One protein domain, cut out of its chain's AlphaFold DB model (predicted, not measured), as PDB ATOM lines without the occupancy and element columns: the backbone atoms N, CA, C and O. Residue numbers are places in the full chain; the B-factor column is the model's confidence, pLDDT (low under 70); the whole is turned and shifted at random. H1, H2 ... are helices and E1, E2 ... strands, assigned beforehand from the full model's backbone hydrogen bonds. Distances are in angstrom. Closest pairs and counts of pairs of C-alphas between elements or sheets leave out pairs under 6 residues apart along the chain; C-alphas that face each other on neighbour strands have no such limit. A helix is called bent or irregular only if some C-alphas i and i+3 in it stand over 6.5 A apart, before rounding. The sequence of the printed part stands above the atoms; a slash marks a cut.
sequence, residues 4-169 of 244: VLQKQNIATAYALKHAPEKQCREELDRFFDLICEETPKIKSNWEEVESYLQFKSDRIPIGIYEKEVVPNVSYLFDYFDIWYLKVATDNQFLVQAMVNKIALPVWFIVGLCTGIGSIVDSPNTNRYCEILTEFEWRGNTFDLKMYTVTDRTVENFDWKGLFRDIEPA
ATOM      1  N   VAL A   4     191.588 274.132 221.438       52.66
ATOM      2  CA  VAL A   4     191.936 275.355 220.687       52.66
ATOM      3  C   VAL A   4     190.670 276.103 220.252       52.66
ATOM      4  O   VAL A   4     190.584 277.319 220.412       52.66
ATOM      5  N   LEU A   5     189.640 275.365 219.829       52.62
ATOM      6  CA  LEU A   5     188.345 275.898 219.391       52.62
ATOM      7  C   LEU A   5     187.401 276.241 220.556       52.62
ATOM      8  O   LEU A   5     186.479 277.036 220.401       52.62
ATOM      9  N   GLN A   6     187.619 275.655 221.737       51.53
ATOM     10  CA  GLN A   6     186.814 275.906 222.939       51.53
ATOM     11  C   GLN A   6     187.231 277.153 223.725       51.53
ATOM     12  O   GLN A   6     186.424 277.685 224.486       51.53
ATOM     13  N   LYS A   7     188.479 277.621 223.592       48.41
ATOM     14  CA  LYS A   7     188.979 278.759 224.383       48.41
ATOM     15  C   LYS A   7     188.589 280.127 223.817       48.41
ATOM     16  O   LYS A   7     188.621 281.103 224.563       48.41
ATOM     17  N   GLN A   8     188.243 280.222 222.533       51.53
ATOM     18  CA  GLN A   8     187.965 281.485 221.847       51.53
ATOM     19  C   GLN A   8     186.889 281.283 220.775       51.53
ATOM     20  O   GLN A   8     186.888 280.276 220.076       51.53
ATOM     21  N   ASN A   9     185.978 282.246 220.613       57.59
ATOM     22  CA  ASN A   9     185.049 282.231 219.483       57.59
ATOM     23  C   ASN A   9     185.847 282.514 218.197       57.59
ATOM     24  O   ASN A   9     186.229 283.660 217.953       57.59
ATOM     25  N   ILE A  10     186.118 281.461 217.417       60.34
ATOM     26  CA  ILE A  10     186.961 281.454 216.206       60.34
ATOM     27  C   ILE A  10     186.580 282.581 215.241       60.34
ATOM     28  O   ILE A  10     187.459 283.288 214.755       60.34
ATOM     29  N   ALA A  11     185.275 282.818 215.059       56.59
ATOM     30  CA  ALA A  11     184.747 283.848 214.165       56.59
ATOM     31  C   ALA A  11     185.113 285.281 214.582       56.59
ATOM     32  O   ALA A  11     185.123 286.187 213.754       56.59
ATOM     33  N   THR A  12     185.414 285.490 215.863       53.88
ATOM     34  CA  THR A  12     185.817 286.792 216.419       53.88
ATOM     35  C   THR A  12     187.294 286.869 216.799       53.88
ATOM     36  O   THR A  12     187.833 287.966 216.870       53.88
ATOM     37  N   ALA A  13     187.950 285.735 217.058       56.81
ATOM     38  CA  ALA A  13     189.337 285.693 217.516       56.81
ATOM     39  C   ALA A  13     190.356 285.681 216.369       56.81
ATOM     40  O   ALA A  13     191.474 286.146 216.560       56.81
ATOM     41  N   TYR A  14     189.955 285.203 215.187       64.31
ATOM     42  CA  TYR A  14     190.820 285.069 214.011       64.31
ATOM     43  C   TYR A  14     190.208 285.766 212.792       64.31
ATOM     44  O   TYR A  14     190.049 285.184 211.721       64.31
ATOM     45  N   ALA A  15     189.821 287.027 212.997       78.62
ATOM     46  CA  ALA A  15     189.355 287.929 211.952       78.62
ATOM     47  C   ALA A  15     190.384 289.050 211.764       78.62
ATOM     48  O   ALA A  15     190.371 290.056 212.474       78.62
ATOM     49  N   LEU A  16     191.291 288.859 210.810       84.81
ATOM     50  CA  LEU A  16     192.202 289.901 210.358       84.81
ATOM     51  C   LEU A  16     191.563 290.642 209.194       84.81
ATOM     52  O   LEU A  16     191.061 290.028 208.254       84.81
ATOM     53  N   LYS A  17     191.594 291.971 209.263       88.88
ATOM     54  CA  LYS A  17     191.109 292.836 208.195       88.88
ATOM     55  C   LYS A  17     192.150 293.899 207.889       88.88
ATOM     56  O   LYS A  17     192.573 294.611 208.799       88.88
ATOM     57  N   HIS A  18     192.521 294.020 206.621       89.38
ATOM     58  CA  HIS A  18     193.577 294.902 206.134       89.38
ATOM     59  C   HIS A  18     194.886 294.750 206.928       89.38
ATOM     60  O   HIS A  18     195.579 295.733 207.197       89.38
ATOM     61  N   ALA A  19     195.224 293.520 207.325       90.81
ATOM     62  CA  ALA A  19     196.426 293.251 208.100       90.81
ATOM     63  C   ALA A  19     197.667 293.266 207.189       90.81
ATOM     64  O   ALA A  19     197.639 292.669 206.111       90.81
ATOM     65  N   PRO A  20     198.774 293.916 207.588       93.38
ATOM     66  CA  PRO A  20     200.048 293.764 206.896       93.38
ATOM     67  C   PRO A  20     200.521 292.305 206.920       93.38
ATOM     68  O   PRO A  20     200.255 291.586 207.884       93.38
ATOM     69  N   GLU A  21     201.300 291.897 205.916       93.00
ATOM     70  CA  GLU A  21     201.864 290.540 205.797       93.00
ATOM     71  C   GLU A  21     202.508 290.051 207.100       93.00
ATOM     72  O   GLU A  21     202.174 288.983 207.597       93.00
ATOM     73  N   LYS A  22     203.347 290.889 207.727       93.62
ATOM     74  CA  LYS A  22     204.005 290.574 209.001       93.62
ATOM     75  C   LYS A  22     203.016 290.176 210.103       93.62
ATOM     76  O   LYS A  22     203.291 289.242 210.846       93.62
ATOM     77  N   GLN A  23     201.897 290.891 210.211       92.62
ATOM     78  CA  GLN A  23     200.873 290.599 211.210       92.62
ATOM     79  C   GLN A  23     200.136 289.298 210.867       92.62
ATOM     80  O   GLN A  23     199.860 288.500 211.756       92.62
ATOM     81  N   CYS A  24     199.846 289.066 209.583       91.31
ATOM     82  CA  CYS A  24     199.227 287.821 209.137       91.31
ATOM     83  C   CYS A  24     200.137 286.607 209.391       91.31
ATOM     84  O   CYS A  24     199.660 285.587 209.880       91.31
ATOM     85  N   ARG A  25     201.444 286.738 209.126       93.56
ATOM     86  CA  ARG A  25     202.463 285.723 209.430       93.56
ATOM     87  C   ARG A  25     202.471 285.367 210.913       93.56
ATOM     88  O   ARG A  25     202.327 284.201 211.251       93.56
ATOM     89  N   GLU A  26     202.568 286.373 211.784       93.00
ATOM     90  CA  GLU A  26     202.625 286.177 213.241       93.00
ATOM     91  C   GLU A  26     201.372 285.480 213.798       93.00
ATOM     92  O   GLU A  26     201.481 284.647 214.695       93.00
ATOM     93  N   GLU A  27     200.184 285.774 213.264       90.06
ATOM     94  CA  GLU A  27     198.952 285.099 213.694       90.06
ATOM     95  C   GLU A  27     198.843 283.661 213.166       90.06
ATOM     96  O   GLU A  27     198.388 282.786 213.904       90.06
ATOM     97  N   LEU A  28     199.283 283.390 211.931       92.25
ATOM     98  CA  LEU A  28     199.320 282.027 211.384       92.25
ATOM     99  C   LEU A  28     200.340 281.148 212.129       92.25
ATOM    100  O   LEU A  28     199.991 280.029 212.506       92.25
ATOM    101  N   ASP A  29     201.530 281.680 212.435       93.00
ATOM    102  CA  ASP A  29     202.536 281.027 213.289       93.00
ATOM    103  C   ASP A  29     201.944 280.688 214.664       93.00
ATOM    104  O   ASP A  29     201.974 279.538 215.107       93.00
ATOM    105  N   ARG A  30     201.321 281.679 215.321       90.12
ATOM    106  CA  ARG A  30     200.708 281.483 216.642       90.12
ATOM    107  C   ARG A  30     199.620 280.413 216.607       90.12
ATOM    108  O   ARG A  30     199.472 279.653 217.563       90.12
ATOM    109  N   PHE A  31     198.835 280.355 215.533       88.31
ATOM    110  CA  PHE A  31     197.800 279.337 215.377       88.31
ATOM    111  C   PHE A  31     198.407 277.936 215.234       88.31
ATOM    112  O   PHE A  31     197.935 276.993 215.874       88.31
ATOM    113  N   PHE A  32     199.468 277.797 214.439       92.44
ATOM    114  CA  PHE A  32     200.175 276.530 214.277       92.44
ATOM    115  C   PHE A  32     200.810 276.049 215.590       92.44
ATOM    116  O   PHE A  32     200.691 274.870 215.938       92.44
ATOM    117  N   ASP A  33     201.399 276.957 216.370       91.25
ATOM    118  CA  ASP A  33     201.945 276.646 217.693       91.25
ATOM    119  C   ASP A  33     200.863 276.118 218.645       91.25
ATOM    120  O   ASP A  33     201.060 275.099 219.309       91.25
ATOM    121  N   LEU A  34     199.676 276.736 218.652       88.81
ATOM    122  CA  LEU A  34     198.536 276.265 219.447       88.81
ATOM    123  C   LEU A  34     198.074 274.858 219.030       88.81
ATOM    124  O   LEU A  34     197.755 274.032 219.890       88.81
ATOM    125  N   ILE A  35     198.063 274.558 217.725       89.62
ATOM    126  CA  ILE A  35     197.783 273.205 217.215       89.62
ATOM    127  C   ILE A  35     198.837 272.214 217.728       89.62
ATOM    128  O   ILE A  35     198.492 271.117 218.180       89.62
ATOM    129  N   CYS A  36     200.113 272.593 217.674       90.88
ATOM    130  CA  CYS A  36     201.234 271.773 218.119       90.88
ATOM    131  C   CYS A  36     201.212 271.497 219.628       90.88
ATOM    132  O   CYS A  36     201.508 270.376 220.046       90.88
ATOM    133  N   GLU A  37     200.837 272.481 220.445       88.69
ATOM    134  CA  GLU A  37     200.650 272.314 221.891       88.69
ATOM    135  C   GLU A  37     199.539 271.307 222.212       88.69
ATOM    136  O   GLU A  37     199.671 270.499 223.133       88.69
ATOM    137  N   GLU A  38     198.443 271.330 221.446       85.44
ATOM    138  CA  GLU A  38     197.339 270.385 221.613       85.44
ATOM    139  C   GLU A  38     197.701 268.981 221.111       85.44
ATOM    140  O   GLU A  38     197.315 267.984 221.726       85.44
ATOM    141  N   THR A  39     198.451 268.890 220.009       87.38
ATOM    142  CA  THR A  39     198.831 267.623 219.372       87.38
ATOM    143  C   THR A  39     200.339 267.581 219.085       87.38
ATOM    144  O   THR A  39     200.757 267.804 217.948       87.38
ATOM    145  N   PRO A  40     201.182 267.198 220.066       89.75
ATOM    146  CA  PRO A  40     202.644 267.231 219.924       89.75
ATOM    147  C   PRO A  40     203.207 266.417 218.749       89.75
ATOM    148  O   PRO A  40     204.265 266.740 218.215       89.75
ATOM    149  N   LYS A  41     202.489 265.376 218.302       92.94
ATOM    150  CA  LYS A  41     202.872 264.577 217.127       92.94
ATOM    151  C   LYS A  41     202.866 265.393 215.826       92.94
ATOM    152  O   LYS A  41     203.647 265.091 214.926       92.94
ATOM    153  N   ILE A  42     202.003 266.412 215.719       92.88
ATOM    154  CA  ILE A  42     201.988 267.328 214.566       92.88
ATOM    155  C   ILE A  42     203.327 268.059 214.489       92.88
ATOM    156  O   ILE A  42     203.962 268.034 213.438       92.88
ATOM    157  N   LYS A  43     203.799 268.594 215.621       94.56
ATOM    158  CA  LYS A  43     205.091 269.276 215.717       94.56
ATOM    159  C   LYS A  43     206.247 268.381 215.289       94.56
ATOM    160  O   LYS A  43     206.977 268.739 214.376       94.56
ATOM    161  N   SER A  44     206.364 267.184 215.872       94.25
ATOM    162  CA  SER A  44     207.466 266.271 215.539       94.25
ATOM    163  C   SER A  44     207.467 265.854 214.066       94.25
ATOM    164  O   SER A  44     208.522 265.699 213.461       94.25
ATOM    165  N   ASN A  45     206.280 265.656 213.478       94.62
ATOM    166  CA  ASN A  45     206.162 265.319 212.062       94.62
ATOM    167  C   ASN A  45     206.572 266.488 211.159       94.62
ATOM    168  O   ASN A  45     207.208 266.252 210.133       94.62
ATOM    169  N   TRP A  46     206.195 267.715 211.529       95.75
ATOM    170  CA  TRP A  46     206.558 268.921 210.797       95.75
ATOM    171  C   TRP A  46     208.060 269.210 210.881       95.75
ATOM    172  O   TRP A  46     208.683 269.377 209.841       95.75
ATOM    173  N   GLU A  47     208.657 269.181 212.077       94.31
ATOM    174  CA  GLU A  47     210.094 269.438 212.294       94.31
ATOM    175  C   GLU A  47     210.985 268.492 211.471       94.31
ATOM    176  O   GLU A  47     212.014 268.897 210.928       94.31
ATOM    177  N   GLU A  48     210.575 267.227 211.328       92.06
ATOM    178  CA  GLU A  48     211.283 266.271 210.478       92.06
ATOM    179  C   GLU A  48     211.268 266.713 209.008       92.06
ATOM    180  O   GLU A  48     212.321 266.740 208.377       92.06
ATOM    181  N   VAL A  49     210.109 267.106 208.468       90.31
ATOM    182  CA  VAL A  49     209.981 267.601 207.083       90.31
ATOM    183  C   VAL A  49     210.720 268.921 206.891       90.31
ATOM    184  O   VAL A  49     211.452 269.078 205.912       90.31
ATOM    185  N   GLU A  50     210.553 269.853 207.825       90.44
ATOM    186  CA  GLU A  50     211.177 271.172 207.808       90.44
ATOM    187  C   GLU A  50     212.695 271.053 207.675       90.44
ATOM    188  O   GLU A  50     213.289 271.750 206.852       90.44
ATOM    189  N   SER A  51     213.310 270.105 208.392       87.69
ATOM    190  CA  SER A  51     214.749 269.862 208.293       87.69
ATOM    191  C   SER A  51     215.206 269.607 206.850       87.69
ATOM    192  O   SER A  51     216.245 270.113 206.445       87.69
ATOM    193  N   TYR A  52     214.412 268.923 206.017       82.75
ATOM    194  CA  TYR A  52     214.755 268.680 204.610       82.75
ATOM    195  C   TYR A  52     214.496 269.884 203.699       82.75
ATOM    196  O   TYR A  52     215.193 270.040 202.693       82.75
ATOM    197  N   LEU A  53     213.530 270.740 204.045       78.56
ATOM    198  CA  LEU A  53     213.246 271.972 203.307       78.56
ATOM    199  C   LEU A  53     214.311 273.048 203.585       78.56
ATOM    200  O   LEU A  53     214.770 273.708 202.657       78.56
ATOM    201  N   GLN A  54     214.777 273.180 204.832       69.69
ATOM    202  CA  GLN A  54     215.775 274.183 205.231       69.69
ATOM    203  C   GLN A  54     217.109 274.052 204.480       69.69
ATOM    204  O   GLN A  54     217.729 275.058 204.131       69.69
ATOM    205  N   PHE A  55     217.559 272.827 204.201       58.06
ATOM    206  CA  PHE A  55     218.871 272.604 203.582       58.06
ATOM    207  C   PHE A  55     218.904 272.812 202.064       58.06
ATOM    208  O   PHE A  55     219.967 272.615 201.476       58.06
ATOM    209  N   LYS A  56     217.785 273.187 201.416       57.28
ATOM    210  CA  LYS A  56     217.650 273.149 199.945       57.28
ATOM    211  C   LYS A  56     218.245 271.855 199.379       57.28
ATOM    212  O   LYS A  56     219.026 271.880 198.432       57.28
ATOM    213  N   SER A  57     217.946 270.723 200.021       52.97
ATOM    214  CA  SER A  57     218.433 269.437 199.537       52.97
ATOM    215  C   SER A  57     217.859 269.214 198.143       52.97
ATOM    216  O   SER A  57     216.640 269.193 197.983       52.97
ATOM    217  N   ASP A  58     218.719 268.980 197.149       50.91
ATOM    218  CA  ASP A  58     218.297 268.656 195.779       50.91
ATOM    219  C   ASP A  58     217.399 267.403 195.726       50.91
ATOM    220  O   ASP A  58     216.784 267.103 194.701       50.91
ATOM    221  N   ARG A  59     217.360 266.612 196.812       63.56
ATOM    222  CA  ARG A  59     216.584 265.375 196.917       63.56
ATOM    223  C   ARG A  59     215.955 265.233 198.302       63.56
ATOM    224  O   ARG A  59     216.659 265.062 199.298       63.56
ATOM    225  N   ILE A  60     214.625 265.239 198.347       69.50
ATOM    226  CA  ILE A  60     213.841 264.832 199.518       69.50
ATOM    227  C   ILE A  60     213.737 263.295 199.500       69.50
ATOM    228  O   ILE A  60     213.352 262.735 198.469       69.50
ATOM    229  N   PRO A  61     214.089 262.579 200.587       76.38
ATOM    230  CA  PRO A  61     213.913 261.129 200.650       76.38
ATOM    231  C   PRO A  61     212.451 260.731 200.435       76.38
ATOM    232  O   PRO A  61     211.556 261.412 200.929       76.38
ATOM    233  N   ILE A  62     212.194 259.600 199.768       72.69
ATOM    234  CA  ILE A  62     210.823 259.161 199.450       72.69
ATOM    235  C   ILE A  62     209.931 259.071 200.698       72.69
ATOM    236  O   ILE A  62     208.809 259.561 200.678       72.69
ATOM    237  N   GLY A  63     210.455 258.565 201.821       76.19
ATOM    238  CA  GLY A  63     209.704 258.488 203.078       76.19
ATOM    239  C   GLY A  63     209.284 259.853 203.636       76.19
ATOM    240  O   GLY A  63     208.233 259.954 204.258       76.19
ATOM    241  N   ILE A  64     210.062 260.907 203.374       81.94
ATOM    242  CA  ILE A  64     209.725 262.291 203.738       81.94
ATOM    243  C   ILE A  64     208.768 262.890 202.709       81.94
ATOM    244  O   ILE A  64     207.789 263.525 203.079       81.94
ATOM    245  N   TYR A  65     209.019 262.643 201.423       77.56
ATOM    246  CA  TYR A  65     208.197 263.121 200.314       77.56
ATOM    247  C   TYR A  65     206.742 262.642 200.419       77.56
ATOM    248  O   TYR A  65     205.818 263.386 200.103       77.56
ATOM    249  N   GLU A  66     206.525 261.422 200.912       80.06
ATOM    250  CA  GLU A  66     205.194 260.838 201.112       80.06
ATOM    251  C   GLU A  66     204.593 261.070 202.497       80.06
ATOM    252  O   GLU A  66     203.440 260.702 202.741       80.06
ATOM    253  N   LYS A  67     205.361 261.650 203.422       85.38
ATOM    254  CA  LYS A  67     204.917 261.839 204.797       85.38
ATOM    255  C   LYS A  67     203.726 262.789 204.834       85.38
ATOM    256  O   LYS A  67     203.762 263.863 204.244       85.38
ATOM    257  N   GLU A  68     202.685 262.398 205.558       90.75
ATOM    258  CA  GLU A  68     201.517 263.244 205.794       90.75
ATOM    259  C   GLU A  68     201.788 264.169 206.983       90.75
ATOM    260  O   GLU A  68     202.079 263.710 208.096       90.75
ATOM    261  N   VAL A  69     201.695 265.475 206.744       94.69
ATOM    262  CA  VAL A  69     201.928 266.523 207.740       94.69
ATOM    263  C   VAL A  69     200.835 267.578 207.680       94.69
ATOM    264  O   VAL A  69     200.299 267.878 206.617       94.69
ATOM    265  N   VAL A  70     200.496 268.152 208.831       95.44
ATOM    266  CA  VAL A  70     199.688 269.374 208.859       95.44
ATOM    267  C   VAL A  70     200.607 270.522 208.429       95.44
ATOM    268  O   VAL A  70     201.688 270.648 209.011       95.44
ATOM    269  N   PRO A  71     200.244 271.313 207.405       95.19
ATOM    270  CA  PRO A  71     201.139 272.327 206.862       95.19
ATOM    271  C   PRO A  71     201.340 273.478 207.854       95.19
ATOM    272  O   PRO A  71     200.364 274.041 208.344       95.19
ATOM    273  N   ASN A  72     202.593 273.867 208.108       96.19
ATOM    274  CA  ASN A  72     202.898 275.160 208.722       96.19
ATOM    275  C   ASN A  72     202.900 276.230 207.621       96.19
ATOM    276  O   ASN A  72     203.872 276.386 206.877       96.19
ATOM    277  N   VAL A  73     201.766 276.902 207.449       95.38
ATOM    278  CA  VAL A  73     201.509 277.722 206.255       95.38
ATOM    279  C   VAL A  73     202.332 278.999 206.200       95.38
ATOM    280  O   VAL A  73     202.777 279.357 205.119       95.38
ATOM    281  N   SER A  74     202.602 279.649 207.332       94.94
ATOM    282  CA  SER A  74     203.484 280.822 207.401       94.94
ATOM    283  C   SER A  74     204.894 280.471 206.933       94.94
ATOM    284  O   SER A  74     205.428 281.145 206.055       94.94
ATOM    285  N   TYR A  75     205.453 279.358 207.427       94.94
ATOM    286  CA  TYR A  75     206.746 278.851 206.962       94.94
ATOM    287  C   TYR A  75     206.733 278.572 205.455       94.94
ATOM    288  O   TYR A  75     207.654 278.963 204.742       94.94
ATOM    289  N   LEU A  76     205.702 277.883 204.954       93.19
ATOM    290  CA  LEU A  76     205.600 277.543 203.533       93.19
ATOM    291  C   LEU A  76     205.489 278.794 202.656       93.19
ATOM    292  O   LEU A  76     206.145 278.863 201.617       93.19
ATOM    293  N   PHE A  77     204.691 279.776 203.072       94.00
ATOM    294  CA  PHE A  77     204.491 281.011 202.320       94.00
ATOM    295  C   PHE A  77     205.771 281.838 202.243       94.00
ATOM    296  O   PHE A  77     206.093 282.331 201.163       94.00
ATOM    297  N   ASP A  78     206.536 281.907 203.337       92.25
ATOM    298  CA  ASP A  78     207.854 282.545 203.368       92.25
ATOM    299  C   ASP A  78     208.882 281.775 202.525       92.25
ATOM    300  O   ASP A  78     209.624 282.366 201.742       92.25
ATOM    301  N   TYR A  79     208.935 280.446 202.663       88.94
ATOM    302  CA  TYR A  79     209.939 279.612 201.998       88.94
ATOM    303  C   TYR A  79     209.788 279.616 200.471       88.94
ATOM    304  O   TYR A  79     210.791 279.659 199.754       88.94
ATOM    305  N   PHE A  80     208.550 279.559 199.973       85.44
ATOM    306  CA  PHE A  80     208.259 279.555 198.538       85.44
ATOM    307  C   PHE A  80     207.977 280.953 197.958       85.44
ATOM    308  O   PHE A  80     207.819 281.060 196.746       85.44
ATOM    309  N   ASP A  81     207.938 282.005 198.786       87.62
ATOM    310  CA  ASP A  81     207.554 283.375 198.400       87.62
ATOM    311  C   ASP A  81     206.197 283.434 197.667       87.62
ATOM    312  O   ASP A  81     206.059 283.986 196.575       87.62
ATOM    313  N   ILE A  82     205.172 282.809 198.260       88.56
ATOM    314  CA  ILE A  82     203.848 282.637 197.625       88.56
ATOM    315  C   ILE A  82     202.724 283.430 198.286       88.56
ATOM    316  O   ILE A  82     201.564 283.238 197.933       88.56
ATOM    317  N   TRP A  83     203.028 284.348 199.205       91.38
ATOM    318  CA  TRP A  83     202.023 285.117 199.954       91.38
ATOM    319  C   TRP A  83     200.934 285.755 199.082       91.38
ATOM    320  O   TRP A  83     199.769 285.770 199.461       91.38
ATOM    321  N   TYR A  84     201.301 286.256 197.904       89.25
ATOM    322  CA  TYR A  84     200.419 286.966 196.972       89.25
ATOM    323  C   TYR A  84     199.982 286.115 195.766       89.25
ATOM    324  O   TYR A  84     199.236 286.593 194.908       89.25
ATOM    325  N   LEU A  85     200.425 284.857 195.681       81.38
ATOM    326  CA  LEU A  85     200.115 283.959 194.572       81.38
ATOM    327  C   LEU A  85     198.935 283.061 194.933       81.38
ATOM    328  O   LEU A  85     198.913 282.463 196.001       81.38
ATOM    329  N   LYS A  86     197.946 282.975 194.029       80.50
ATOM    330  CA  LYS A  86     196.786 282.069 194.152       80.50
ATOM    331  C   LYS A  86     196.135 282.082 195.547       80.50
ATOM    332  O   LYS A  86     195.739 281.055 196.093       80.50
ATOM    333  N   VAL A  87     196.024 283.280 196.128       81.56
ATOM    334  CA  VAL A  87     195.667 283.458 197.543       81.56
ATOM    335  C   VAL A  87     194.308 282.838 197.877       81.56
ATOM    336  O   VAL A  87     194.191 282.107 198.855       81.56
ATOM    337  N   ALA A  88     193.320 283.060 197.009       82.19
ATOM    338  CA  ALA A  88     191.950 282.574 197.173       82.19
ATOM    339  C   ALA A  88     191.754 281.081 196.832       82.19
ATOM    340  O   ALA A  88     190.646 280.567 196.981       82.19
ATOM    341  N   THR A  89     192.794 280.384 196.357       83.00
ATOM    342  CA  THR A  89     192.728 278.955 196.014       83.00
ATOM    343  C   THR A  89     193.746 278.153 196.818       83.00
ATOM    344  O   THR A  89     193.418 277.682 197.906       83.00
ATOM    345  N   ASP A  90     194.979 278.021 196.329       84.94
ATOM    346  CA  ASP A  90     196.000 277.128 196.885       84.94
ATOM    347  C   ASP A  90     196.381 277.535 198.317       84.94
ATOM    348  O   ASP A  90     196.364 276.703 199.227       84.94
ATOM    349  N   ASN A  91     196.640 278.827 198.553       90.44
ATOM    350  CA  ASN A  91     196.995 279.308 199.890       90.44
ATOM    351  C   ASN A  91     195.821 279.172 200.860       90.44
ATOM    352  O   ASN A  91     196.010 278.693 201.977       90.44
ATOM    353  N   GLN A  92     194.607 279.552 200.447       91.44
ATOM    354  CA  GLN A  92     193.417 279.375 201.276       91.44
ATOM    355  C   GLN A  92     193.213 277.901 201.644       91.44
ATOM    356  O   GLN A  92     192.934 277.601 202.804       91.44
ATOM    357  N   PHE A  93     193.402 276.980 200.697       90.06
ATOM    358  CA  PHE A  93     193.322 275.549 200.964       90.06
ATOM    359  C   PHE A  93     194.379 275.091 201.975       90.06
ATOM    360  O   PHE A  93     194.045 274.365 202.908       90.06
ATOM    361  N   LEU A  94     195.631 275.539 201.845       93.00
ATOM    362  CA  LEU A  94     196.689 275.208 202.803       93.00
ATOM    363  C   LEU A  94     196.375 275.748 204.207       93.00
ATOM    364  O   LEU A  94     196.524 275.013 205.185       93.00
ATOM    365  N   VAL A  95     195.878 276.987 204.321       92.69
ATOM    366  CA  VAL A  95     195.427 277.556 205.606       92.69
ATOM    367  C   VAL A  95     194.274 276.729 206.171       92.69
ATOM    368  O   VAL A  95     194.285 276.367 207.345       92.69
ATOM    369  N   GLN A  96     193.308 276.360 205.334       90.06
ATOM    370  CA  GLN A  96     192.173 275.548 205.745       90.06
ATOM    371  C   GLN A  96     192.602 274.147 206.205       90.06
ATOM    372  O   GLN A  96     192.101 273.660 207.222       90.06
ATOM    373  N   ALA A  97     193.559 273.519 205.519       91.31
ATOM    374  CA  ALA A  97     194.135 272.241 205.917       91.31
ATOM    375  C   ALA A  97     194.847 272.347 207.271       91.31
ATOM    376  O   ALA A  97     194.621 271.505 208.140       91.31
ATOM    377  N   MET A  98     195.628 273.409 207.494       93.44
ATOM    378  CA  MET A  98     196.259 273.674 208.788       93.44
ATOM    379  C   MET A  98     195.223 273.802 209.906       93.44
ATOM    380  O   MET A  98     195.290 273.084 210.902       93.44
ATOM    381  N   VAL A  99     194.239 274.685 209.727       88.31
ATOM    382  CA  VAL A  99     193.237 275.016 210.750       88.31
ATOM    383  C   VAL A  99     192.379 273.804 211.126       88.31
ATOM    384  O   VAL A  99     192.045 273.629 212.296       88.31
ATOM    385  N   ASN A 100     192.077 272.930 210.164       87.38
ATOM    386  CA  ASN A 100     191.330 271.689 210.398       87.38
ATOM    387  C   ASN A 100     192.232 270.489 210.735       87.38
ATOM    388  O   ASN A 100     191.739 269.365 210.818       87.38
ATOM    389  N   LYS A 101     193.545 270.699 210.921       90.06
ATOM    390  CA  LYS A 101     194.536 269.646 211.212       90.06
ATOM    391  C   LYS A 101     194.528 268.510 210.177       90.06
ATOM    392  O   LYS A 101     194.805 267.355 210.506       90.06
ATOM    393  N   ILE A 102     194.218 268.832 208.923       88.50
ATOM    394  CA  ILE A 102     194.245 267.892 207.803       88.50
ATOM    395  C   ILE A 102     195.706 267.656 207.439       88.50
ATOM    396  O   ILE A 102     196.415 268.567 207.007       88.50
ATOM    397  N   ALA A 103     196.164 266.422 207.630       90.81
ATOM    398  CA  ALA A 103     197.501 266.026 207.230       90.81
ATOM    399  C   ALA A 103     197.536 265.780 205.715       90.81
ATOM    400  O   ALA A 103     196.769 264.977 205.189       90.81
ATOM    401  N   LEU A 104     198.441 266.470 205.029       88.19
ATOM    402  CA  LEU A 104     198.657 266.367 203.593       88.19
ATOM    403  C   LEU A 104     200.059 265.797 203.327       88.19
ATOM    404  O   LEU A 104     201.000 266.132 204.052       88.19
ATOM    405  N   PRO A 105     200.243 264.952 202.305       86.31
ATOM    406  CA  PRO A 105     201.555 264.510 201.877       86.31
ATOM    407  C   PRO A 105     202.442 265.683 201.453       86.31
ATOM    408  O   PRO A 105     201.983 266.589 200.750       86.31
ATOM    409  N   VAL A 106     203.727 265.635 201.812       84.69
ATOM    410  CA  VAL A 106     204.700 266.694 201.483       84.69
ATOM    411  C   VAL A 106     204.744 266.994 199.989       84.69
ATOM    412  O   VAL A 106     204.727 268.158 199.603       84.69
ATOM    413  N   TRP A 107     204.759 265.973 199.133       80.00
ATOM    414  CA  TRP A 107     204.775 266.163 197.683       80.00
ATOM    415  C   TRP A 107     203.607 267.002 197.165       80.00
ATOM    416  O   TRP A 107     203.776 267.782 196.231       80.00
ATOM    417  N   PHE A 108     202.430 266.852 197.775       79.88
ATOM    418  CA  PHE A 108     201.232 267.563 197.363       79.88
ATOM    419  C   PHE A 108     201.309 269.024 197.804       79.88
ATOM    420  O   PHE A 108     201.083 269.918 196.994       79.88
ATOM    421  N   ILE A 109     201.742 269.267 199.047       85.69
ATOM    422  CA  ILE A 109     202.018 270.615 199.562       85.69
ATOM    423  C   ILE A 109     203.030 271.332 198.659       85.69
ATOM    424  O   ILE A 109     202.767 272.434 198.188       85.69
ATOM    425  N   VAL A 110     204.168 270.692 198.370       82.38
ATOM    426  CA  VAL A 110     205.210 271.254 197.498       82.38
ATOM    427  C   VAL A 110     204.668 271.500 196.091       82.38
ATOM    428  O   VAL A 110     204.965 272.536 195.502       82.38
ATOM    429  N   GLY A 111     203.855 270.588 195.552       74.56
ATOM    430  CA  GLY A 111     203.231 270.736 194.239       74.56
ATOM    431  C   GLY A 111     202.329 271.969 194.140       74.56
ATOM    432  O   GLY A 111     202.408 272.692 193.150       74.56
ATOM    433  N   LEU A 112     201.534 272.248 195.178       77.25
ATOM    434  CA  LEU A 112     200.734 273.475 195.263       77.25
ATOM    435  C   LEU A 112     201.630 274.715 195.384       77.25
ATOM    436  O   LEU A 112     201.504 275.644 194.591       77.25
ATOM    437  N   CYS A 113     202.598 274.709 196.308       79.25
ATOM    438  CA  CYS A 113     203.484 275.856 196.531       79.25
ATOM    439  C   CYS A 113     204.367 276.204 195.321       79.25
ATOM    440  O   CYS A 113     204.748 277.353 195.137       79.25
ATOM    441  N   THR A 114     204.712 275.219 194.492       71.94
ATOM    442  CA  THR A 114     205.505 275.420 193.265       71.94
ATOM    443  C   THR A 114     204.644 275.679 192.030       71.94
ATOM    444  O   THR A 114     205.181 275.911 190.949       71.94
ATOM    445  N   GLY A 115     203.316 275.646 192.174       61.06
ATOM    446  CA  GLY A 115     202.376 275.857 191.081       61.06
ATOM    447  C   GLY A 115     202.323 274.714 190.063       61.06
ATOM    448  O   GLY A 115     201.835 274.939 188.963       61.06
ATOM    449  N   ILE A 116     202.807 273.514 190.409       61.53
ATOM    450  CA  ILE A 116     202.711 272.298 189.580       61.53
ATOM    451  C   ILE A 116     201.272 271.757 189.567       61.53
ATOM    452  O   ILE A 116     200.814 271.213 188.564       61.53
ATOM    453  N   GLY A 117     200.548 271.914 190.676       64.44
ATOM    454  CA  GLY A 117     199.112 271.647 190.774       64.44
ATOM    455  C   GLY A 117     198.351 272.891 191.217       64.44
ATOM    456  O   GLY A 117     198.950 273.838 191.730       64.44
ATOM    457  N   SER A 118     197.032 272.896 191.022       68.56
ATOM    458  CA  SER A 118     196.161 273.958 191.525       68.56
ATOM    459  C   SER A 118     194.843 273.402 192.042       68.56
ATOM    460  O   SER A 118     194.196 272.586 191.388       68.56
ATOM    461  N   ILE A 119     194.394 273.905 193.187       74.25
ATOM    462  CA  ILE A 119     192.994 273.800 193.583       74.25
ATOM    463  C   ILE A 119     192.194 274.755 192.691       74.25
ATOM    464  O   ILE A 119     192.494 275.949 192.626       74.25
ATOM    465  N   VAL A 120     191.194 274.225 191.989       65.31
ATOM    466  CA  VAL A 120     190.369 275.001 191.045       65.31
ATOM    467  C   VAL A 120     189.298 275.788 191.778       65.31
ATOM    468  O   VAL A 120     189.025 276.939 191.449       65.31
ATOM    469  N   ASP A 121     188.695 275.162 192.791       66.38
ATOM    470  CA  ASP A 121     187.573 275.742 193.510       66.38
ATOM    471  C   ASP A 121     187.602 275.357 194.995       66.38
ATOM    472  O   ASP A 121     187.592 274.182 195.375       66.38
ATOM    473  N   SER A 122     187.625 276.371 195.861       60.16
ATOM    474  CA  SER A 122     187.654 276.190 197.320       60.16
ATOM    475  C   SER A 122     186.470 275.381 197.904       60.16
ATOM    476  O   SER A 122     186.714 274.558 198.793       60.16
ATOM    477  N   PRO A 123     185.214 275.469 197.402       65.31
ATOM    478  CA  PRO A 123     184.073 274.660 197.840       65.31
ATOM    479  C   PRO A 123     184.310 273.149 197.797       65.31
ATOM    480  O   PRO A 123     183.788 272.443 198.665       65.31
ATOM    481  N   ASN A 124     185.127 272.662 196.859       65.12
ATOM    482  CA  ASN A 124     185.431 271.236 196.709       65.12
ATOM    483  C   ASN A 124     186.218 270.677 197.898       65.12
ATOM    484  O   ASN A 124     186.072 269.511 198.266       65.12
ATOM    485  N   THR A 125     187.002 271.530 198.553       73.44
ATOM    486  CA  THR A 125     187.774 271.181 199.752       73.44
ATOM    487  C   THR A 125     187.000 271.458 201.038       73.44
ATOM    488  O   THR A 125     187.208 270.783 202.045       73.44
ATOM    489  N   ASN A 126     186.020 272.370 200.996       81.50
ATOM    490  CA  ASN A 126     185.225 272.761 202.161       81.50
ATOM    491  C   ASN A 126     184.442 271.585 202.774       81.50
ATOM    492  O   ASN A 126     184.087 271.637 203.949       81.50
ATOM    493  N   ARG A 127     184.150 270.524 202.005       80.50
ATOM    494  CA  ARG A 127     183.410 269.335 202.486       80.50
ATOM    495  C   ARG A 127     184.146 268.540 203.554       80.50
ATOM    496  O   ARG A 127     183.492 267.879 204.353       80.50
ATOM    497  N   TYR A 128     185.464 268.677 203.614       82.44
ATOM    498  CA  TYR A 128     186.312 267.999 204.590       82.44
ATOM    499  C   TYR A 128     186.602 268.854 205.830       82.44
ATOM    500  O   TYR A 128     187.428 268.472 206.656       82.44
ATOM    501  N   CYS A 129     185.973 270.026 205.956       84.69
ATOM    502  CA  CYS A 129     186.374 271.040 206.924       84.69
ATOM    503  C   CYS A 129     185.213 271.453 207.833       84.69
ATOM    504  O   CYS A 129     184.143 271.845 207.367       84.69
ATOM    505  N   GLU A 130     185.454 271.394 209.142       84.00
ATOM    506  CA  GLU A 130     184.550 271.925 210.170       84.00
ATOM    507  C   GLU A 130     184.670 273.455 210.258       84.00
ATOM    508  O   GLU A 130     183.684 274.165 210.471       84.00
ATOM    509  N   ILE A 131     185.885 273.966 210.040       84.06
ATOM    510  CA  ILE A 131     186.208 275.389 210.016       84.06
ATOM    511  C   ILE A 131     186.501 275.791 208.577       84.06
ATOM    512  O   ILE A 131     187.424 275.271 207.951       84.06
ATOM    513  N   LEU A 132     185.739 276.744 208.058       87.19
ATOM    514  CA  LEU A 132     186.005 277.345 206.760       87.19
ATOM    515  C   LEU A 132     186.893 278.569 206.922       87.19
ATOM    516  O   LEU A 132     186.805 279.282 207.926       87.19
ATOM    517  N   THR A 133     187.739 278.793 205.924       87.31
ATOM    518  CA  THR A 133     188.643 279.940 205.877       87.31
ATOM    519  C   THR A 133     188.385 280.754 204.618       87.31
ATOM    520  O   THR A 133     188.330 280.208 203.524       87.31
ATOM    521  N   GLU A 134     188.264 282.065 204.781       88.94
ATOM    522  CA  GLU A 134     188.345 283.055 203.708       88.94
ATOM    523  C   GLU A 134     189.702 283.747 203.841       88.94
ATOM    524  O   GLU A 134     189.972 284.378 204.870       88.94
ATOM    525  N   PHE A 135     190.564 283.587 202.836       89.62
ATOM    526  CA  PHE A 135     191.882 284.214 202.803       89.62
ATOM    527  C   PHE A 135     192.049 285.007 201.512       89.62
ATOM    528  O   PHE A 135     192.013 284.457 200.412       89.62
ATOM    529  N   GLU A 136     192.208 286.321 201.644       90.06
ATOM    530  CA  GLU A 136     192.224 287.236 200.509       90.06
ATOM    531  C   GLU A 136     193.402 288.203 200.584       90.06
ATOM    532  O   GLU A 136     193.752 288.723 201.646       90.06
ATOM    533  N   TRP A 137     193.967 288.512 199.419       90.50
ATOM    534  CA  TRP A 137     194.968 289.557 199.269       90.50
ATOM    535  C   TRP A 137     194.340 290.825 198.692       90.50
ATOM    536  O   TRP A 137     193.731 290.830 197.623       90.50
ATOM    537  N   ARG A 138     194.506 291.932 199.413       88.19
ATOM    538  CA  ARG A 138     193.988 293.268 199.095       88.19
ATOM    539  C   ARG A 138     195.118 294.193 198.626       88.19
ATOM    540  O   ARG A 138     195.237 295.326 199.084       88.19
ATOM    541  N   GLY A 139     195.981 293.698 197.737       83.50
ATOM    542  CA  GLY A 139     197.074 294.442 197.090       83.50
ATOM    543  C   GLY A 139     198.299 294.716 197.971       83.50
ATOM    544  O   GLY A 139     199.426 294.523 197.535       83.50
ATOM    545  N   ASN A 140     198.110 295.144 199.217       86.81
ATOM    546  CA  ASN A 140     199.197 295.383 200.181       86.81
ATOM    547  C   ASN A 140     198.898 294.844 201.586       86.81
ATOM    548  O   ASN A 140     199.704 294.994 202.502       86.81
ATOM    549  N   THR A 141     197.717 294.266 201.762       92.00
ATOM    550  CA  THR A 141     197.217 293.759 203.031       92.00
ATOM    551  C   THR A 141     196.468 292.458 202.798       92.00
ATOM    552  O   THR A 141     196.120 292.128 201.663       92.00
ATOM    553  N   PHE A 142     196.232 291.730 203.878       92.31
ATOM    554  CA  PHE A 142     195.538 290.458 203.884       92.31
ATOM    555  C   PHE A 142     194.286 290.547 204.745       92.31
ATOM    556  O   PHE A 142     194.284 291.179 205.809       92.31
ATOM    557  N   ASP A 143     193.239 289.882 204.273       91.81
ATOM    558  CA  ASP A 143     192.054 289.575 205.053       91.81
ATOM    559  C   ASP A 143     192.070 288.069 205.340       91.81
ATOM    560  O   ASP A 143     192.248 287.258 204.430       91.81
ATOM    561  N   LEU A 144     191.903 287.695 206.608       90.19
ATOM    562  CA  LEU A 144     191.777 286.306 207.040       90.19
ATOM    563  C   LEU A 144     190.558 286.201 207.938       90.19
ATOM    564  O   LEU A 144     190.463 286.901 208.947       90.19
ATOM    565  N   LYS A 145     189.637 285.313 207.587       88.56
ATOM    566  CA  LYS A 145     188.436 285.067 208.374       88.56
ATOM    567  C   LYS A 145     188.189 283.575 208.481       88.56
ATOM    568  O   LYS A 145     188.122 282.876 207.478       88.56
ATOM    569  N   MET A 146     188.014 283.105 209.708       86.69
ATOM    570  CA  MET A 146     187.691 281.713 210.009       86.69
ATOM    571  C   MET A 146     186.293 281.625 210.608       86.69
ATOM    572  O   MET A 146     185.922 282.466 211.422       86.69
ATOM    573  N   TYR A 147     185.505 280.622 210.237       82.62
ATOM    574  CA  TYR A 147     184.167 280.440 210.798       82.62
ATOM    575  C   TYR A 147     183.706 278.988 210.725       82.62
ATOM    576  O   TYR A 147     184.112 278.226 209.853       82.62
ATOM    577  N   THR A 148     182.833 278.608 211.653       80.06
ATOM    578  CA  THR A 148     182.177 277.301 211.664       80.06
ATOM    579  C   THR A 148     180.803 277.400 211.009       80.06
ATOM    580  O   THR A 148     180.095 278.397 211.169       80.06
ATOM    581  N   VAL A 149     180.411 276.366 210.263       72.69
ATOM    582  CA  VAL A 149     179.084 276.280 209.634       72.69
ATOM    583  C   VAL A 149     178.254 275.249 210.394       72.69
ATOM    584  O   VAL A 149     178.576 274.066 210.378       72.69
ATOM    585  N   THR A 150     177.195 275.689 211.075       68.19
ATOM    586  CA  THR A 150     176.420 274.850 212.013       68.19
ATOM    587  C   THR A 150     175.596 273.755 211.343       68.19
ATOM    588  O   THR A 150     175.334 272.730 211.965       68.19
ATOM    589  N   ASP A 151     175.224 273.939 210.075       69.38
ATOM    590  CA  ASP A 151     174.262 273.075 209.377       69.38
ATOM    591  C   ASP A 151     174.937 272.143 208.358       69.38
ATOM    592  O   ASP A 151     174.300 271.639 207.432       69.38
ATOM    593  N   ARG A 152     176.249 271.916 208.504       71.44
ATOM    594  CA  ARG A 152     177.037 271.091 207.587       71.44
ATOM    595  C   ARG A 152     177.525 269.813 208.260       71.44
ATOM    596  O   ARG A 152     178.084 269.847 209.350       71.44
ATOM    597  N   THR A 153     177.382 268.682 207.572       78.44
ATOM    598  CA  THR A 153     178.086 267.442 207.927       78.44
ATOM    599  C   THR A 153     179.444 267.411 207.233       78.44
ATOM    600  O   THR A 153     179.513 267.556 206.013       78.44
ATOM    601  N   VAL A 154     180.515 267.247 208.011       83.44
ATOM    602  CA  VAL A 154     181.877 267.086 207.488       83.44
ATOM    603  C   VAL A 154     182.038 265.667 206.947       83.44
ATOM    604  O   VAL A 154     181.724 264.694 207.633       83.44
ATOM    605  N   GLU A 155     182.503 265.557 205.709       84.56
ATOM    606  CA  GLU A 155     182.806 264.284 205.061       84.56
ATOM    607  C   GLU A 155     184.181 263.764 205.500       84.56
ATOM    608  O   GLU A 155     185.096 264.534 205.803       84.56
ATOM    609  N   ASN A 156     184.357 262.439 205.487       79.12
ATOM    610  CA  ASN A 156     185.685 261.848 205.635       79.12
ATOM    611  C   ASN A 156     186.565 262.248 204.447       79.12
ATOM    612  O   ASN A 156     186.093 262.268 203.310       79.12
ATOM    613  N   PHE A 157     187.844 262.513 204.708       76.12
ATOM    614  CA  PHE A 157     188.781 262.902 203.659       76.12
ATOM    615  C   PHE A 157     188.918 261.800 202.597       76.12
ATOM    616  O   PHE A 157     189.260 260.661 202.919       76.12
ATOM    617  N   ASP A 158     188.661 262.153 201.337       73.31
ATOM    618  CA  ASP A 158     188.767 261.257 200.185       73.31
ATOM    619  C   ASP A 158     189.775 261.822 199.182       73.31
ATOM    620  O   ASP A 158     189.486 262.758 198.435       73.31
ATOM    621  N   TRP A 159     190.955 261.202 199.139       67.12
ATOM    622  CA  TRP A 159     192.009 261.555 198.193       67.12
ATOM    623  C   TRP A 159     191.540 261.462 196.739       67.12
ATOM    624  O   TRP A 159     191.861 262.333 195.937       67.12
ATOM    625  N   LYS A 160     190.736 260.451 196.384       62.47
ATOM    626  CA  LYS A 160     190.235 260.280 195.011       62.47
ATOM    627  C   LYS A 160     189.236 261.361 194.635       62.47
ATOM    628  O   LYS A 160     189.225 261.808 193.491       62.47
ATOM    629  N   GLY A 161     188.421 261.789 195.590       64.25
ATOM    630  CA  GLY A 161     187.605 262.991 195.488       64.25
ATOM    631  C   GLY A 161     188.461 264.208 195.168       64.25
ATOM    632  O   GLY A 161     188.277 264.794 194.107       64.25
ATOM    633  N   LEU A 162     189.438 264.506 196.027       69.88
ATOM    634  CA  LEU A 162     190.280 265.695 195.915       69.88
ATOM    635  C   LEU A 162     191.051 265.783 194.590       69.88
ATOM    636  O   LEU A 162     191.077 266.845 193.983       69.88
ATOM    637  N   PHE A 163     191.654 264.692 194.104       64.31
ATOM    638  CA  PHE A 163     192.414 264.731 192.844       64.31
ATOM    639  C   PHE A 163     191.564 264.961 191.602       64.31
ATOM    640  O   PHE A 163     192.075 265.501 190.629       64.31
ATOM    641  N   ARG A 164     190.274 264.606 191.629       61.97
ATOM    642  CA  ARG A 164     189.357 264.993 190.545       61.97
ATOM    643  C   ARG A 164     189.051 266.488 190.545       61.97
ATOM    644  O   ARG A 164     188.640 267.007 189.515       61.97
ATOM    645  N   ASP A 165     189.251 267.147 191.680       62.66
ATOM    646  CA  ASP A 165     188.962 268.565 191.886       62.66
ATOM    647  C   ASP A 165     190.214 269.453 191.719       62.66
ATOM    648  O   ASP A 165     190.136 270.670 191.902       62.66
ATOM    649  N   ILE A 166     191.370 268.850 191.412       62.66
ATOM    650  CA  ILE A 166     192.644 269.528 191.149       62.66
ATOM    651  C   ILE A 166     192.816 269.655 189.639       62.66
ATOM    652  O   ILE A 166     192.795 268.651 188.928       62.66
ATOM    653  N   GLU A 167     193.054 270.872 189.154       56.91
ATOM    654  CA  GLU A 167     193.546 271.050 187.791       56.91
ATOM    655  C   GLU A 167     195.065 270.861 187.791       56.91
ATOM    656  O   GLU A 167     195.771 271.466 188.616       56.91
ATOM    657  N   PRO A 168     195.604 270.029 186.881       52.59
ATOM    658  CA  PRO A 168     197.021 270.098 186.575       52.59
ATOM    659  C   PRO A 168     197.333 271.515 186.078       52.59
ATOM    660  O   PRO A 168     196.559 272.100 185.321       52.59
ATOM    661  N   ALA A 169     198.448 272.090 186.530       45.22
ATOM    662  CA  ALA A 169     198.890 273.355 185.967       45.22
ATOM    663  C   ALA A 169     199.187 273.179 184.474       45.22
ATOM    664  O   ALA A 169     199.648 272.115 184.055       45.22
TER     665      ALA A 169
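AT A GLANCE: This is residues 4 to 169 of the 244 residues of an uncharacterized protein of Rickettsiales bacterium (UniProt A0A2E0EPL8). One helix, H6, stands in the middle of a rounded body, between a three-stranded sheet, E1 E4 E3, and the helices H5 and H7. H2 runs over the same face of that sheet, H3 and H4 lie at the end far from it, and a small sheet, E2 E5, covers a further side of H6 with E2. The printed part has 166 residues with nine named helices and five named strands, in the order H1 E1 H2 H3 H4 H5 H6 H7 E2 H8 E3 E4 H9 E5; both sheets are antiparallel and the class is mixed. It is compact, with a radius of gyration of the C-alphas of 15.2 A and spans of 42 by 34 by 34 A.

IN THESE COORDINATES: H1, residues 10 to 13, begins at C-alpha 10 (186.961, 281.454, 216.206). E1, 15 to 19, precedes H2, 21 to 38, 26.0 A long, and H3, 40 to 54, 20.9 A. H4 is 62 to 65, H5 73 to 80, H6 87 to 99, 15.9 A, and H7 106 to 113. E2, 117 to 119, and H8, 122 to 126, lead to E3, 131 to 137, 19.8 A, and E4, 142 to 148, 20.3 A. H9 is 159 to 164; E5, 166 to 168, ends at C-alpha 168 (197.021, 270.098, 186.575).

HOW THE PARTS SIT: H6 touches H2, H5, H7 and H8; it is irregular, only just, with C-alphas 88 and 91 6.6 A apart. Two layers, helices on one face of a sheet, are made by H2 and H6 on E1 E4 E3. H6 lies over E3 at a height of 6.7 A, its closest C-alphas Gln 92 and Phe 135 at 5.3 A. H2 lies over E1 and E4 at a height of 12.5 A. H1 is only just at the sheet's level, height 3.8 A; H8 only grazes the sheet. N 16 and O 144 of E1 and E4 are 2.8 A apart, within hydrogen-bond range, as are N 134 and O 145 of the hairpin E3 and E4, 2.8 A, and N 167 and O 118 of E5 and E2, 3.0 A. H5 touches H6, C-alphas of Val 73 and Val 95 at 6.1 A, at a steep tilt of 46 degrees, opposite ways. H2 and H3 touch only at the corner, only just, with 3 pairs of C-alphas within 8 A, the closest Cys 36 and Lys 43 at 5.2 A. H4 and H7 only just touch, with 3 such pairs, the closest Tyr 65 and Val 106 at 5.1 A. H9 is close to H8 but not clearly touching, C-alphas of Thr 125 and Leu 162 at 7.1 A. Every O i to N i+4 pair is within hydrogen-bond range in H2, H5, H7 and H8, against 10 of 11 in H3, 7 of 9 in H6 and 1 of 2 in H9; H1 and H4 are too short for such a pair.

THE WHOLE: The C-alphas farthest apart are those of Asp 58 and Asp 151, 46.3 A. The printed part has no cut, and no link is long. Mean pLDDT of the printed part is 80.6; among the stretches under 70 are residues 4 to 14, 54 to 60 and 159 to 169.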